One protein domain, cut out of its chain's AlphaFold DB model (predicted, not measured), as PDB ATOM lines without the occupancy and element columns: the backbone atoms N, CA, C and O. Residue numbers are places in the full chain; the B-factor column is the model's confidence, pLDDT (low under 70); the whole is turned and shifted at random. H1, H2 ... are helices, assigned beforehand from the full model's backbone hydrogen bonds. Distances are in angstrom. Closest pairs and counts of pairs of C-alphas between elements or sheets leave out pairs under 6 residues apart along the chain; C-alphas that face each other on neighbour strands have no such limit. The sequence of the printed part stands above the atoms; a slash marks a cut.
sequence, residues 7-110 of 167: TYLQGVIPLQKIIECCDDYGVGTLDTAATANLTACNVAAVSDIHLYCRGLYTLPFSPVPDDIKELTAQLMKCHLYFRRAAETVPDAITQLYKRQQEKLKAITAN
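AT A GLANCE: This is residues 7 to 110 of the 167 residues of the protein "DUF1320 family protein" of Chlorobiaceae bacterium (UniProt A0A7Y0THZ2). One long helix, H4, runs through the middle; the long helices H3 and H5 pack on different sides of it and meet near their last residues, while the short helices H1 and H2 cover other parts of H4. H5 folds back along H4 as a helical hairpin, and residues 62 to 67 stick out. The printed part has 104 residues with five named helices, H1 to H5 in chain order, and no named strand: all helix, mostly crossed. It is compact, with a radius of gyration of the C-alphas of 14.3 A, and spans 44 by 30 by 21 A, only just elongated.

HOW THE PARTS SIT: H1, residues 7 to 12, touches residues 73 to 74 alone of the hub H4, residues 66 to 84, about perpendicular at 74 degrees; the closest C-alphas, of Leu 9 and Ala 73, are 5.9 A apart. H2, residues 15 to 22, touches H4 at a steep tilt of 57 degrees, the same way, closest at the C-alphas of Cys 21 and Leu 80, 5.5 A. H3, residues 32 to 53, touches H4 at a steep tilt of 54 degrees, opposite ways, closest at the C-alphas of Ala 45 and Leu 75, 5.6 A. H5, residues 91 to 108, forms a hairpin with H4, opposite ways at 36 degrees, only just steep. H1 and H3 are apart. Each O i to N i+4 pair is within hydrogen-bond range in H2, H3, H4 and H5; in H1 0 of 2 are, but 3 of 3 O i to N i+3 pairs.

IN THESE COORDINATES: H1 begins at C-alpha 7 (-50.078, -14.724, 25.053). H3 measures 31.3 A from first to last C-alpha, H4 27.4 A and H5 25.6 A. H5 ends at C-alpha 108 (-57.889, -34.313, 6.072).

THE WHOLE: The C-alphas farthest apart, of Val 27 and Asn 110, are 45.3 A apart. The printed part has no cut, and H3 to H4 is a long link. Confidence is under 70 at residues 24 to 30, 56, 61, 85 to 89 and 108 to 110.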
ATOM      1  N   THR A   7     -50.808 -14.011  23.993       81.56
ATOM      2  CA  THR A   7     -50.078 -14.724  25.053       81.56
ATOM      3  C   THR A   7     -49.604 -16.102  24.599       81.56
ATOM      4  O   THR A   7     -48.466 -16.481  24.858       81.56
ATOM      5  N   TYR A   8     -50.448 -16.843  23.878       81.25
ATOM      6  CA  TYR A   8     -50.075 -18.158  23.358       81.25
ATOM      7  C   TYR A   8     -49.050 -18.022  22.225       81.25
ATOM      8  O   TYR A   8     -48.075 -18.769  22.169       81.25
ATOM      9  N   LEU A   9     -49.208 -17.009  21.366       80.88
ATOM     10  CA  LEU A   9     -48.249 -16.726  20.300       80.88
ATOM     11  C   LEU A   9     -46.857 -16.359  20.842       80.88
ATOM     12  O   LEU A   9     -45.857 -16.791  20.268       80.88
ATOM     13  N   GLN A  10     -46.781 -15.638  21.967       82.50
ATOM     14  CA  GLN A  10     -45.518 -15.334  22.656       82.50
ATOM     15  C   GLN A  10     -44.781 -16.592  23.148       82.50
ATOM     16  O   GLN A  10     -43.555 -16.583  23.249       82.50
ATOM     17  N   GLY A  11     -45.502 -17.688  23.413       80.88
ATOM     18  CA  GLY A  11     -44.899 -18.984  23.735       80.88
ATOM     19  C   GLY A  11     -44.234 -19.669  22.533       80.88
ATOM     20  O   GLY A  11     -43.345 -20.496  22.709       80.88
ATOM     21  N   VAL A  12     -44.634 -19.313  21.307       80.00
ATOM     22  CA  VAL A  12     -44.146 -19.923  20.055       80.00
ATOM     23  C   VAL A  12     -43.096 -19.050  19.357       80.00
ATOM     24  O   VAL A  12     -42.195 -19.561  18.681       80.00
ATOM     25  N   ILE A  13     -43.209 -17.728  19.493       80.31
ATOM     26  CA  ILE A  13     -42.327 -16.732  18.880       80.31
ATOM     27  C   ILE A  13     -42.001 -15.668  19.933       80.31
ATOM     28  O   ILE A  13     -42.922 -15.143  20.556       80.31
ATOM     29  N   PRO A  14     -40.727 -15.273  20.110       81.88
ATOM     30  CA  PRO A  14     -40.395 -14.194  21.033       81.88
ATOM     31  C   PRO A  14     -41.070 -12.884  20.606       81.88
ATOM     32  O   PRO A  14     -41.072 -12.539  19.422       81.88
ATOM     33  N   LEU A  15     -41.585 -12.127  21.580       77.94
ATOM     34  CA  LEU A  15     -42.315 -10.871  21.354       77.94
ATOM     35  C   LEU A  15     -41.545  -9.893  20.456       77.94
ATOM     36  O   LEU A  15     -42.134  -9.263  19.587       77.94
ATOM     37  N   GLN A  16     -40.220  -9.826  20.610       77.00
ATOM     38  CA  GLN A  16     -39.359  -8.983  19.782       77.00
ATOM     39  C   GLN A  16     -39.489  -9.312  18.286       77.00
ATOM     40  O   GLN A  16     -39.655  -8.404  17.480       77.00
ATOM     41  N   LYS A  17     -39.528 -10.600  17.919       75.69
ATOM     42  CA  LYS A  17     -39.710 -11.034  16.525       75.69
ATOM     43  C   LYS A  17     -41.119 -10.761  16.012       75.69
ATOM     44  O   LYS A  17     -41.283 -10.487  14.830       75.69
ATOM     45  N   ILE A  18     -42.125 -10.825  16.885       77.25
ATOM     46  CA  ILE A  18     -43.505 -10.467  16.534       77.25
ATOM     47  C   ILE A  18     -43.581  -8.976  16.208       77.25
ATOM     48  O   ILE A  18     -44.107  -8.619  15.158       77.25
ATOM     49  N   ILE A  19     -43.013  -8.123  17.067       78.56
ATOM     50  CA  ILE A  19     -42.953  -6.675  16.839       78.56
ATOM     51  C   ILE A  19     -42.193  -6.399  15.545       78.56
ATOM     52  O   ILE A  19     -42.738  -5.731  14.682       78.56
ATOM     53  N   GLU A  20     -41.015  -6.996  15.348       75.75
ATOM     54  CA  GLU A  20     -40.278  -6.882  14.087       75.75
ATOM     55  C   GLU A  20     -41.163  -7.269  12.878       75.75
ATOM     56  O   GLU A  20     -41.277  -6.515  11.918       75.75
ATOM     57  N   CYS A  21     -41.846  -8.411  12.881       72.12
ATOM     58  CA  CYS A  21     -42.657  -8.821  11.727       72.12
ATOM     59  C   CYS A  21     -43.941  -7.992  11.510       72.12
ATOM     60  O   CYS A  21     -44.446  -7.933  10.383       72.12
ATOM     61  N   CYS A  22     -44.497  -7.394  12.562       73.62
ATOM     62  CA  CYS A  22     -45.728  -6.603  12.490       73.62
ATOM     63  C   CYS A  22     -45.485  -5.107  12.254       73.62
ATOM     64  O   CYS A  22     -46.383  -4.431  11.750       73.62
ATOM     65  N   ASP A  23     -44.311  -4.606  12.625       72.75
ATOM     66  CA  ASP A  23     -43.930  -3.202  12.538       72.75
ATOM     67  C   ASP A  23     -43.289  -2.897  11.179       72.75
ATOM     68  O   ASP A  23     -42.091  -3.079  10.966       72.75
ATOM     69  N   ASP A  24     -44.121  -2.441  10.243       66.69
ATOM     70  CA  ASP A  24     -43.692  -2.031   8.901       66.69
ATOM     71  C   ASP A  24     -43.051  -0.625   8.895       66.69
ATOM     72  O   ASP A  24     -42.318  -0.275   7.973       66.69
ATOM     73  N   TYR A  25     -43.302   0.181   9.935       62.09
ATOM     74  CA  TYR A  25     -42.872   1.582  10.028       62.09
ATOM     75  C   TYR A  25     -41.613   1.793  10.886       62.09
ATOM     76  O   TYR A  25     -41.122   2.918  10.973       62.09
ATOM     77  N   GLY A  26     -41.068   0.738  11.501       63.59
ATOM     78  CA  GLY A  26     -39.855   0.823  12.323       63.59
ATOM     79  C   GLY A  26     -40.051   1.573  13.646       63.59
ATOM     80  O   GLY A  26     -39.091   2.128  14.180       63.59
ATOM     81  N   VAL A  27     -41.281   1.619  14.162       60.19
ATOM     82  CA  VAL A  27     -41.652   2.288  15.418       60.19
ATOM     83  C   VAL A  27     -41.124   1.519  16.636       60.19
ATOM     84  O   VAL A  27     -40.946   2.094  17.709       60.19
ATOM     85  N   GLY A  28     -40.836   0.220  16.489       62.50
ATOM     86  CA  GLY A  28     -40.288  -0.617  17.560       62.50
ATOM     87  C   GLY A  28     -41.286  -0.936  18.679       62.50
ATOM     88  O   GLY A  28     -40.887  -1.422  19.739       62.50
ATOM     89  N   THR A  29     -42.579  -0.683  18.459       68.31
ATOM     90  CA  THR A  29     -43.668  -0.943  19.409       68.31
ATOM     91  C   THR A  29     -44.881  -1.553  18.707       68.31
ATOM     92  O   THR A  29     -45.043  -1.459  17.490       68.31
ATOM     93  N   LEU A  30     -45.741  -2.232  19.475       68.31
ATOM     94  CA  LEU A  30     -46.974  -2.819  18.953       68.31
ATOM     95  C   LEU A  30     -48.048  -1.726  18.819       68.31
ATOM     96  O   LEU A  30     -48.838  -1.510  19.734       68.31
ATOM     97  N   ASP A  31     -48.047  -1.013  17.694       75.88
ATOM     98  CA  ASP A  31     -49.070  -0.009  17.388       75.88
ATOM     99  C   ASP A  31     -50.394  -0.644  16.900       75.88
ATOM    100  O   ASP A  31     -50.494  -1.843  16.600       75.88
ATOM    101  N   THR A  32     -51.431   0.181  16.773       76.62
ATOM    102  CA  THR A  32     -52.702  -0.127  16.107       76.62
ATOM    103  C   THR A  32     -52.502  -0.787  14.737       76.62
ATOM    104  O   THR A  32     -53.165  -1.782  14.433       76.62
ATOM    105  N   ALA A  33     -51.549  -0.301  13.930       75.31
ATOM    106  CA  ALA A  33     -51.225  -0.897  12.629       75.31
ATOM    107  C   ALA A  33     -50.633  -2.315  12.761       75.31
ATOM    108  O   ALA A  33     -51.084  -3.250  12.095       75.31
ATOM    109  N   ALA A  34     -49.688  -2.509  13.686       75.38
ATOM    110  CA  ALA A  34     -49.087  -3.811  13.976       75.38
ATOM    111  C   ALA A  34     -50.131  -4.833  14.467       75.38
ATOM    112  O   ALA A  34     -50.096  -6.009  14.095       75.38
ATOM    113  N   THR A  35     -51.110  -4.379  15.251       79.06
ATOM    114  CA  THR A  35     -52.218  -5.215  15.736       79.06
ATOM    115  C   THR A  35     -53.177  -5.610  14.605       79.06
ATOM    116  O   THR A  35     -53.616  -6.764  14.533       79.06
ATOM    117  N   ALA A  36     -53.468  -4.692  13.677       81.56
ATOM    118  CA  ALA A  36     -54.259  -4.991  12.481       81.56
ATOM    119  C   ALA A  36     -53.560  -6.035  11.593       81.56
ATOM    120  O   ALA A  36     -54.187  -6.993  11.138       81.56
ATOM    121  N   ASN A  37     -52.242  -5.911  11.438       80.81
ATOM    122  CA  ASN A  37     -51.408  -6.862  10.711       80.81
ATOM    123  C   ASN A  37     -51.433  -8.260  11.340       80.81
ATOM    124  O   ASN A  37     -51.634  -9.259  10.648       80.81
ATOM    125  N   LEU A  38     -51.291  -8.335  12.665       82.00
ATOM    126  CA  LEU A  38     -51.376  -9.591  13.403       82.00
ATOM    127  C   LEU A  38     -52.744 -10.265  13.217       82.00
ATOM    128  O   LEU A  38     -52.830 -11.477  13.011       82.00
ATOM    129  N   THR A  39     -53.809  -9.462  13.241       84.56
ATOM    130  CA  THR A  39     -55.181  -9.926  13.010       84.56
ATOM    131  C   THR A  39     -55.349 -10.465  11.590       84.56
ATOM    132  O   THR A  39     -55.915 -11.543  11.416       84.56
ATOM    133  N   ALA A  40     -54.807  -9.781  10.579       84.12
ATOM    134  CA  ALA A  40     -54.833 -10.248   9.194       84.12
ATOM    135  C   ALA A  40     -54.098 -11.590   9.022       84.12
ATOM    136  O   ALA A  40     -54.624 -12.501   8.381       84.12
ATOM    137  N   CYS A  41     -52.930 -11.760   9.654       83.88
ATOM    138  CA  CYS A  41     -52.205 -13.035   9.654       83.88
ATOM    139  C   CYS A  41     -52.990 -14.161  10.341       83.88
ATOM    140  O   CYS A  41     -52.952 -15.301   9.878       83.88
ATOM    141  N   ASN A  42     -53.716 -13.859  11.422       85.75
ATOM    142  CA  ASN A  42     -54.583 -14.833  12.087       85.75
ATOM    143  C   ASN A  42     -55.724 -15.271  11.160       85.75
ATOM    144  O   ASN A  42     -55.926 -16.463  10.958       85.75
ATOM    145  N   VAL A  43     -56.410 -14.318  10.523       86.75
ATOM    146  CA  VAL A  43     -57.503 -14.608   9.582       86.75
ATOM    147  C   VAL A  43     -57.025 -15.469   8.411       86.75
ATOM    148  O   VAL A  43     -57.721 -16.417   8.045       86.75
ATOM    149  N   ALA A  44     -55.837 -15.195   7.864       86.38
ATOM    150  CA  ALA A  44     -55.238 -16.021   6.817       86.38
ATOM    151  C   ALA A  44     -55.011 -17.468   7.298       86.38
ATOM    152  O   ALA A  44     -55.532 -18.400   6.690       86.38
ATOM    153  N   ALA A  45     -54.347 -17.646   8.446       87.31
ATOM    154  CA  ALA A  45     -54.084 -18.969   9.019       87.31
ATOM    155  C   ALA A  45     -55.376 -19.753   9.320       87.31
ATOM    156  O   ALA A  45     -55.467 -20.950   9.046       87.31
ATOM    157  N   VAL A  46     -56.398 -19.078   9.856       86.56
ATOM    158  CA  VAL A  46     -57.719 -19.669  10.110       86.56
ATOM    159  C   VAL A  46     -58.388 -20.102   8.805       86.56
ATOM    160  O   VAL A  46     -58.934 -21.202   8.746       86.56
ATOM    161  N   SER A  47     -58.329 -19.275   7.757       87.44
ATOM    162  CA  SER A  47     -58.892 -19.602   6.443       87.44
ATOM    163  C   SER A  47     -58.220 -20.826   5.823       87.44
ATOM    164  O   SER A  47     -58.916 -21.674   5.269       87.44
ATOM    165  N   ASP A  48     -56.895 -20.949   5.946       85.56
ATOM    166  CA  ASP A  48     -56.155 -22.132   5.498       85.56
ATOM    167  C   ASP A  48     -56.661 -23.384   6.222       85.56
ATOM    168  O   ASP A  48     -57.083 -24.345   5.583       85.56
ATOM    169  N   ILE A  49     -56.721 -23.362   7.555       85.25
ATOM    170  CA  ILE A  49     -57.220 -24.499   8.345       85.25
ATOM    171  C   ILE A  49     -58.661 -24.845   7.956       85.25
ATOM    172  O   ILE A  49     -58.994 -26.013   7.755       85.25
ATOM    173  N   HIS A  50     -59.524 -23.837   7.813       85.50
ATOM    174  CA  HIS A  50     -60.918 -24.032   7.421       85.50
ATOM    175  C   HIS A  50     -61.029 -24.691   6.053       85.50
ATOM    176  O   HIS A  50     -61.847 -25.592   5.896       85.50
ATOM    177  N   LEU A  51     -60.190 -24.309   5.091       84.50
ATOM    178  CA  LEU A  51     -60.174 -24.910   3.759       84.50
ATOM    179  C   LEU A  51     -59.912 -26.423   3.820       84.50
ATOM    180  O   LEU A  51     -60.616 -27.187   3.161       84.50
ATOM    181  N   TYR A  52     -58.956 -26.859   4.643       80.94
ATOM    182  CA  TYR A  52     -58.617 -28.279   4.802       80.94
ATOM    183  C   TYR A  52     -59.611 -29.054   5.684       80.94
ATOM    184  O   TYR A  52     -59.796 -30.257   5.487       80.94
ATOM    185  N   CYS A  53     -60.272 -28.391   6.640       77.19
ATOM    186  CA  CYS A  53     -61.187 -29.029   7.591       77.19
ATOM    187  C   CYS A  53     -62.670 -29.000   7.175       77.19
ATOM    188  O   CYS A  53     -63.448 -29.790   7.712       77.19
ATOM    189  N   ARG A  54     -63.077 -28.149   6.219       78.50
ATOM    190  CA  ARG A  54     -64.490 -27.936   5.826       78.50
ATOM    191  C   ARG A  54     -65.222 -29.204   5.373       78.50
ATOM    192  O   ARG A  54     -66.443 -29.253   5.461       78.50
ATOM    193  N   GLY A  55     -64.500 -30.210   4.881       72.19
ATOM    194  CA  GLY A  55     -65.086 -31.476   4.427       72.19
ATOM    195  C   GLY A  55     -65.343 -32.513   5.527       72.19
ATOM    196  O   GLY A  55     -66.049 -33.481   5.272       72.19
ATOM    197  N   LEU A  56     -64.767 -32.346   6.723       69.94
ATOM    198  CA  LEU A  56     -64.732 -33.393   7.760       69.94
ATOM    199  C   LEU A  56     -65.243 -32.929   9.120       69.94
ATOM    200  O   LEU A  56     -65.732 -33.746   9.897       69.94
ATOM    201  N   TYR A  57     -65.113 -31.638   9.415       73.50
ATOM    202  CA  TYR A  57     -65.463 -31.064  10.706       73.50
ATOM    203  C   TYR A  57     -66.481 -29.942  10.542       73.50
ATOM    204  O   TYR A  57     -66.446 -29.170   9.581       73.50
ATOM    205  N   THR A  58     -67.370 -29.820  11.521       71.44
ATOM    206  CA  THR A  58     -68.251 -28.666  11.668       71.44
ATOM    207  C   THR A  58     -67.434 -27.462  12.131       71.44
ATOM    208  O   THR A  58     -66.876 -27.438  13.226       71.44
ATOM    209  N   LEU A  59     -67.339 -26.462  11.257       77.75
ATOM    210  CA  LEU A  59     -66.655 -25.200  11.521       77.75
ATOM    211  C   LEU A  59     -67.670 -24.135  11.966       77.75
ATOM    212  O   LEU A  59     -68.771 -24.091  11.412       77.75
ATOM    213  N   PRO A  60     -67.308 -23.232  12.894       73.94
ATOM    214  CA  PRO A  60     -66.018 -23.133  13.584       73.94
ATOM    215  C   PRO A  60     -65.864 -24.149  14.732       73.94
ATOM    216  O   PRO A  60     -66.837 -24.501  15.391       73.94
ATOM    217  N   PHE A  61     -64.623 -24.561  15.015       69.81
ATOM    218  CA  PHE A  61     -64.314 -25.419  16.166       69.81
ATOM    219  C   PHE A  61     -64.688 -24.738  17.493       69.81
ATOM    220  O   PHE A  61     -64.259 -23.610  17.749       69.81
ATOM    221  N   SER A  62     -65.458 -25.431  18.335       74.25
ATOM    222  CA  SER A  62     -65.803 -24.995  19.691       74.25
ATOM    223  C   SER A  62     -66.012 -26.217  20.599       74.25
ATOM    224  O   SER A  62     -66.997 -26.932  20.403       74.25
ATOM    225  N   PRO A  63     -65.121 -26.484  21.574       73.88
ATOM    226  CA  PRO A  63     -63.870 -25.777  21.878       73.88
ATOM    227  C   PRO A  63     -62.784 -26.001  20.813       73.88
ATOM    228  O   PRO A  63     -62.810 -26.988  20.079       73.88
ATOM    229  N   VAL A  64     -61.820 -25.079  20.718       78.12
ATOM    230  CA  VAL A  64     -60.671 -25.236  19.811       78.12
ATOM    231  C   VAL A  64     -59.696 -26.252  20.422       78.12
ATOM    232  O   VAL A  64     -59.182 -25.983  21.514       78.12
ATOM    233  N   PRO A  65     -59.419 -27.385  19.756       82.00
ATOM    234  CA  PRO A  65     -58.461 -28.368  20.249       82.00
ATOM    235  C   PRO A  65     -57.030 -27.827  20.193       82.00
ATOM    236  O   PRO A  65     -56.696 -26.999  19.338       82.00
ATOM    237  N   ASP A  66     -56.176 -28.294  21.101       81.69
ATOM    238  CA  ASP A  66     -54.817 -27.771  21.255       81.69
ATOM    239  C   ASP A  66     -53.938 -28.008  20.020       81.69
ATOM    240  O   ASP A  66     -53.163 -27.124  19.659       81.69
ATOM    241  N   ASP A  67     -54.149 -29.101  19.279       81.50
ATOM    242  CA  ASP A  67     -53.499 -29.327  17.980       81.50
ATOM    243  C   ASP A  67     -53.800 -28.209  16.970       81.50
ATOM    244  O   ASP A  67     -52.912 -27.749  16.249       81.50
ATOM    245  N   ILE A  68     -55.052 -27.739  16.920       82.81
ATOM    246  CA  ILE A  68     -55.468 -26.665  16.009       82.81
ATOM    247  C   ILE A  68     -54.919 -25.318  16.481       82.81
ATOM    248  O   ILE A  68     -54.531 -24.500  15.642       82.81
ATOM    249  N   LYS A  69     -54.814 -25.084  17.795       84.56
ATOM    250  CA  LYS A  69     -54.148 -23.887  18.337       84.56
ATOM    251  C   LYS A  69     -52.665 -23.861  17.973       84.56
ATOM    252  O   LYS A  69     -52.184 -22.844  17.474       84.56
ATOM    253  N   GLU A  70     -51.959 -24.980  18.154       85.25
ATOM    254  CA  GLU A  70     -50.549 -25.106  17.776       85.25
ATOM    255  C   GLU A  70     -50.368 -24.867  16.271       85.25
ATOM    256  O   GLU A  70     -49.548 -24.040  15.866       85.25
ATOM    257  N   LEU A  71     -51.171 -25.535  15.435       85.69
ATOM    258  CA  LEU A  71     -51.135 -25.371  13.980       85.69
ATOM    259  C   LEU A  71     -51.385 -23.921  13.560       85.69
ATOM    260  O   LEU A  71     -50.641 -23.383  12.739       85.69
ATOM    261  N   THR A  72     -52.385 -23.268  14.158       87.69
ATOM    262  CA  THR A  72     -52.695 -21.859  13.885       87.69
ATOM    263  C   THR A  72     -51.510 -20.965  14.246       87.69
ATOM    264  O   THR A  72     -51.111 -20.129  13.437       87.69
ATOM    265  N   ALA A  73     -50.887 -21.161  15.412       87.25
ATOM    266  CA  ALA A  73     -49.736 -20.366  15.844       87.25
ATOM    267  C   ALA A  73     -48.514 -20.551  14.922       87.25
ATOM    268  O   ALA A  73     -47.835 -19.580  14.576       87.25
ATOM    269  N   GLN A  74     -48.250 -21.783  14.475       87.06
ATOM    270  CA  GLN A  74     -47.157 -22.083  13.544       87.06
ATOM    271  C   GLN A  74     -47.415 -21.516  12.141       87.06
ATOM    272  O   GLN A  74     -46.491 -21.012  11.504       87.06
ATOM    273  N   LEU A  75     -48.658 -21.540  11.657       87.44
ATOM    274  CA  LEU A  75     -49.021 -20.891  10.394       87.44
ATOM    275  C   LEU A  75     -48.896 -19.372  10.496       87.44
ATOM    276  O   LEU A  75     -48.279 -18.756   9.630       87.44
ATOM    277  N   MET A  76     -49.393 -18.769  11.581       87.06
ATOM    278  CA  MET A  76     -49.223 -17.338  11.844       87.06
ATOM    279  C   MET A  76     -47.746 -16.938  11.831       87.06
ATOM    280  O   MET A  76     -47.402 -15.939  11.203       87.06
ATOM    281  N   LYS A  77     -46.864 -17.741  12.445       85.31
ATOM    282  CA  LYS A  77     -45.407 -17.557  12.357       85.31
ATOM    283  C   LYS A  77     -44.956 -17.472  10.905       85.31
ATOM    284  O   LYS A  77     -44.316 -16.498  10.526       85.31
ATOM    285  N   CYS A  78     -45.299 -18.465  10.090       84.12
ATOM    286  CA  CYS A  78     -44.915 -18.478   8.684       84.12
ATOM    287  C   CYS A  78     -45.421 -17.232   7.951       84.12
ATOM    288  O   CYS A  78     -44.623 -16.570   7.297       84.12
ATOM    289  N   HIS A  79     -46.694 -16.860   8.104       84.50
ATOM    290  CA  HIS A  79     -47.256 -15.674   7.446       84.50
ATOM    291  C   HIS A  79     -46.556 -14.374   7.862       84.50
ATOM    292  O   HIS A  79     -46.267 -13.544   7.004       84.50
ATOM    293  N   LEU A  80     -46.223 -14.217   9.146       82.38
ATOM    294  CA  LEU A  80     -45.460 -13.071   9.648       82.38
ATOM    295  C   LEU A  80     -44.064 -12.990   9.012       82.38
ATOM    296  O   LEU A  80     -43.631 -11.915   8.594       82.38
ATOM    297  N   TYR A  81     -43.378 -14.130   8.892       80.00
ATOM    298  CA  TYR A  81     -42.078 -14.202   8.225       80.00
ATOM    299  C   TYR A  81     -42.186 -13.933   6.723       80.00
ATOM    300  O   TYR A  81     -41.411 -13.131   6.216       80.00
ATOM    301  N   PHE A  82     -43.148 -14.533   6.016       79.31
ATOM    302  CA  PHE A  82     -43.357 -14.311   4.579       79.31
ATOM    303  C   PHE A  82     -43.662 -12.851   4.248       79.31
ATOM    304  O   PHE A  82     -43.224 -12.350   3.218       79.31
ATOM    305  N   ARG A  83     -44.386 -12.163   5.131       75.94
ATOM    306  CA  ARG A  83     -44.743 -10.759   4.946       75.94
ATOM    307  C   ARG A  83     -43.534  -9.830   5.034       75.94
ATOM    308  O   ARG A  83     -43.406  -8.930   4.216       75.94
ATOM    309  N   ARG A  84     -42.642 -10.060   6.004       70.88
ATOM    310  CA  ARG A  84     -41.430  -9.244   6.185       70.88
ATOM    311  C   ARG A  84     -40.299  -9.648   5.238       70.88
ATOM    312  O   ARG A  84     -39.536  -8.801   4.793       70.88
ATOM    313  N   ALA A  85     -40.174 -10.932   4.924       60.66
ATOM    314  CA  ALA A  85     -39.087 -11.479   4.123       60.66
ATOM    315  C   ALA A  85     -39.374 -11.438   2.612       60.66
ATOM    316  O   ALA A  85     -39.125 -12.420   1.915       60.66
ATOM    317  N   ALA A  86     -39.848 -10.297   2.101       56.03
ATOM    318  CA  ALA A  86     -40.032 -10.076   0.664       56.03
ATOM    319  C   ALA A  86     -38.738 -10.319  -0.153       56.03
ATOM    320  O   ALA A  86     -38.819 -10.595  -1.346       56.03
ATOM    321  N   GLU A  87     -37.561 -10.281   0.489       55.72
ATOM    322  CA  GLU A  87     -36.257 -10.502  -0.153       55.72
ATOM    323  C   GLU A  87     -35.590 -11.851   0.181       55.72
ATOM    324  O   GLU A  87     -34.875 -12.397  -0.659       55.72
ATOM    325  N   THR A  88     -35.763 -12.429   1.382       60.72
ATOM    326  CA  THR A  88     -35.115 -13.716   1.731       60.72
ATOM    327  C   THR A  88     -35.830 -14.449   2.866       60.72
ATOM    328  O   THR A  88     -35.579 -14.213   4.050       60.72
ATOM    329  N   VAL A  89     -36.725 -15.376   2.521       69.81
ATOM    330  CA  VAL A  89     -37.357 -16.270   3.503       69.81
ATOM    331  C   VAL A  89     -36.351 -17.359   3.897       69.81
ATOM    332  O   VAL A  89     -35.836 -18.045   3.012       69.81
ATOM    333  N   PRO A  90     -36.069 -17.576   5.195       77.50
ATOM    334  CA  PRO A  90     -35.202 -18.669   5.620       77.50
ATOM    335  C   PRO A  90     -35.795 -20.020   5.206       77.50
ATOM    336  O   PRO A  90     -36.972 -20.281   5.467       77.50
ATOM    337  N   ASP A  91     -34.978 -20.912   4.642       80.06
ATOM    338  CA  ASP A  91     -35.442 -22.230   4.182       80.06
ATOM    339  C   ASP A  91     -36.106 -23.038   5.314       80.06
ATOM    340  O   ASP A  91     -37.129 -23.687   5.109       80.06
ATOM    341  N   ALA A  92     -35.624 -22.874   6.552       82.94
ATOM    342  CA  ALA A  92     -36.225 -23.464   7.747       82.94
ATOM    343  C   ALA A  92     -37.708 -23.081   7.948       82.94
ATOM    344  O   ALA A  92     -38.497 -23.909   8.404       82.94
ATOM    345  N   ILE A  93     -38.112 -21.852   7.603       82.19
ATOM    346  CA  ILE A  93     -39.509 -21.400   7.707       82.19
ATOM    347  C   ILE A  93     -40.347 -21.988   6.569       82.19
ATOM    348  O   ILE A  93     -41.460 -22.456   6.805       82.19
ATOM    349  N   THR A  94     -39.799 -22.040   5.356       82.56
ATOM    350  CA  THR A  94     -40.458 -22.666   4.200       82.56
ATOM    351  C   THR A  94     -40.689 -24.162   4.426       82.56
ATOM    352  O   THR A  94     -41.781 -24.668   4.163       82.56
ATOM    353  N   GLN A  95     -39.693 -24.875   4.959       86.44
ATOM    354  CA  GLN A  95     -39.825 -26.281   5.347       86.44
ATOM    355  C   GLN A  95     -40.859 -26.466   6.460       86.44
ATOM    356  O   GLN A  95     -41.676 -27.385   6.392       86.44
ATOM    357  N   LEU A  96     -40.873 -25.577   7.460       86.06
ATOM    358  CA  LEU A  96     -41.868 -25.612   8.530       86.06
ATOM    359  C   LEU A  96     -43.281 -25.434   7.968       86.06
ATOM    360  O   LEU A  96     -44.159 -26.222   8.307       86.06
ATOM    361  N   TYR A  97     -43.495 -24.470   7.069       86.50
ATOM    362  CA  TYR A  97     -44.785 -24.262   6.412       86.50
ATOM    363  C   TYR A  97     -45.248 -25.507   5.646       86.50
ATOM    364  O   TYR A  97     -46.372 -25.967   5.850       86.50
ATOM    365  N   LYS A  98     -44.363 -26.118   4.844       86.62
ATOM    366  CA  LYS A  98     -44.654 -27.378   4.136       86.62
ATOM    367  C   LYS A  98     -45.038 -28.497   5.105       86.62
ATOM    368  O   LYS A  98     -46.072 -29.129   4.911       86.62
ATOM    369  N   ARG A  99     -44.288 -28.672   6.196       87.69
ATOM    370  CA  ARG A  99     -44.591 -29.667   7.234       87.69
ATOM    371  C   ARG A  99     -45.963 -29.438   7.877       87.69
ATOM    372  O   ARG A  99     -46.668 -30.408   8.151       87.69
ATOM    373  N   GLN A 100     -46.362 -28.186   8.124       86.31
ATOM    374  CA  GLN A 100     -47.700 -27.906   8.662       86.31
ATOM    375  C   GLN A 100     -48.800 -28.197   7.641       86.31
ATOM    376  O   GLN A 100     -49.826 -28.768   8.003       86.31
ATOM    377  N   GLN A 101     -48.578 -27.890   6.359       85.56
ATOM    378  CA  GLN A 101     -49.505 -28.288   5.298       85.56
ATOM    379  C   GLN A 101     -49.622 -29.814   5.174       85.56
ATOM    380  O   GLN A 101     -50.718 -30.327   4.971       85.56
ATOM    381  N   GLU A 102     -48.524 -30.558   5.323       85.38
ATOM    382  CA  GLU A 102     -48.549 -32.025   5.346       85.38
ATOM    383  C   GLU A 102     -49.318 -32.565   6.558       85.38
ATOM    384  O   GLU A 102     -50.147 -33.461   6.392       85.38
ATOM    385  N   LYS A 103     -49.126 -31.981   7.753       82.44
ATOM    386  CA  LYS A 103     -49.943 -32.292   8.940       82.44
ATOM    387  C   LYS A 103     -51.432 -32.047   8.670       82.44
ATOM    388  O   LYS A 103     -52.242 -32.926   8.952       82.44
ATOM    389  N   LEU A 104     -51.797 -30.906   8.081       81.88
ATOM    390  CA  LEU A 104     -53.188 -30.594   7.727       81.88
ATOM    391  C   LEU A 104     -53.763 -31.597   6.725       81.88
ATOM    392  O   LEU A 104     -54.855 -32.113   6.938       81.88
ATOM    393  N   LYS A 105     -53.008 -31.955   5.681       80.81
ATOM    394  CA  LYS A 105     -53.418 -32.986   4.717       80.81
ATOM    395  C   LYS A 105     -53.591 -34.357   5.368       80.81
ATOM    396  O   LYS A 105     -54.517 -35.072   5.003       80.81
ATOM    397  N   ALA A 106     -52.746 -34.727   6.329       79.38
ATOM    398  CA  ALA A 106     -52.871 -35.988   7.064       79.38
ATOM    399  C   ALA A 106     -54.126 -36.026   7.959       79.38
ATOM    400  O   ALA A 106     -54.776 -37.072   8.060       79.38
ATOM    401  N   ILE A 107     -54.491 -34.885   8.556       73.19
ATOM    402  CA  ILE A 107     -55.762 -34.704   9.273       73.19
ATOM    403  C   ILE A 107     -56.933 -34.844   8.288       73.19
ATOM    404  O   ILE A 107     -57.866 -35.603   8.543       73.19
ATOM    405  N   THR A 108     -56.856 -34.199   7.116       69.12
ATOM    406  CA  THR A 108     -57.889 -34.313   6.072       69.12
ATOM    407  C   THR A 108     -57.999 -35.729   5.487       69.12
ATOM    408  O   THR A 108     -59.078 -36.190   5.138       69.12
ATOM    409  N   ALA A 109     -56.904 -36.482   5.416       65.75
ATOM    410  CA  ALA A 109     -56.907 -37.869   4.953       65.75
ATOM    411  C   ALA A 109     -57.488 -38.858   5.988       65.75
ATOM    412  O   ALA A 109     -57.371 -40.069   5.804       65.75
ATOM    413  N   ASN A 110     -58.056 -38.366   7.104       60.53
ATOM    414  CA  ASN A 110     -58.566 -39.157   8.234       60.53
ATOM    415  C   ASN A 110     -57.529 -40.152   8.801       60.53
ATOM    416  O   ASN A 110     -57.870 -41.141   9.447       60.53
TER     417      ASN A 110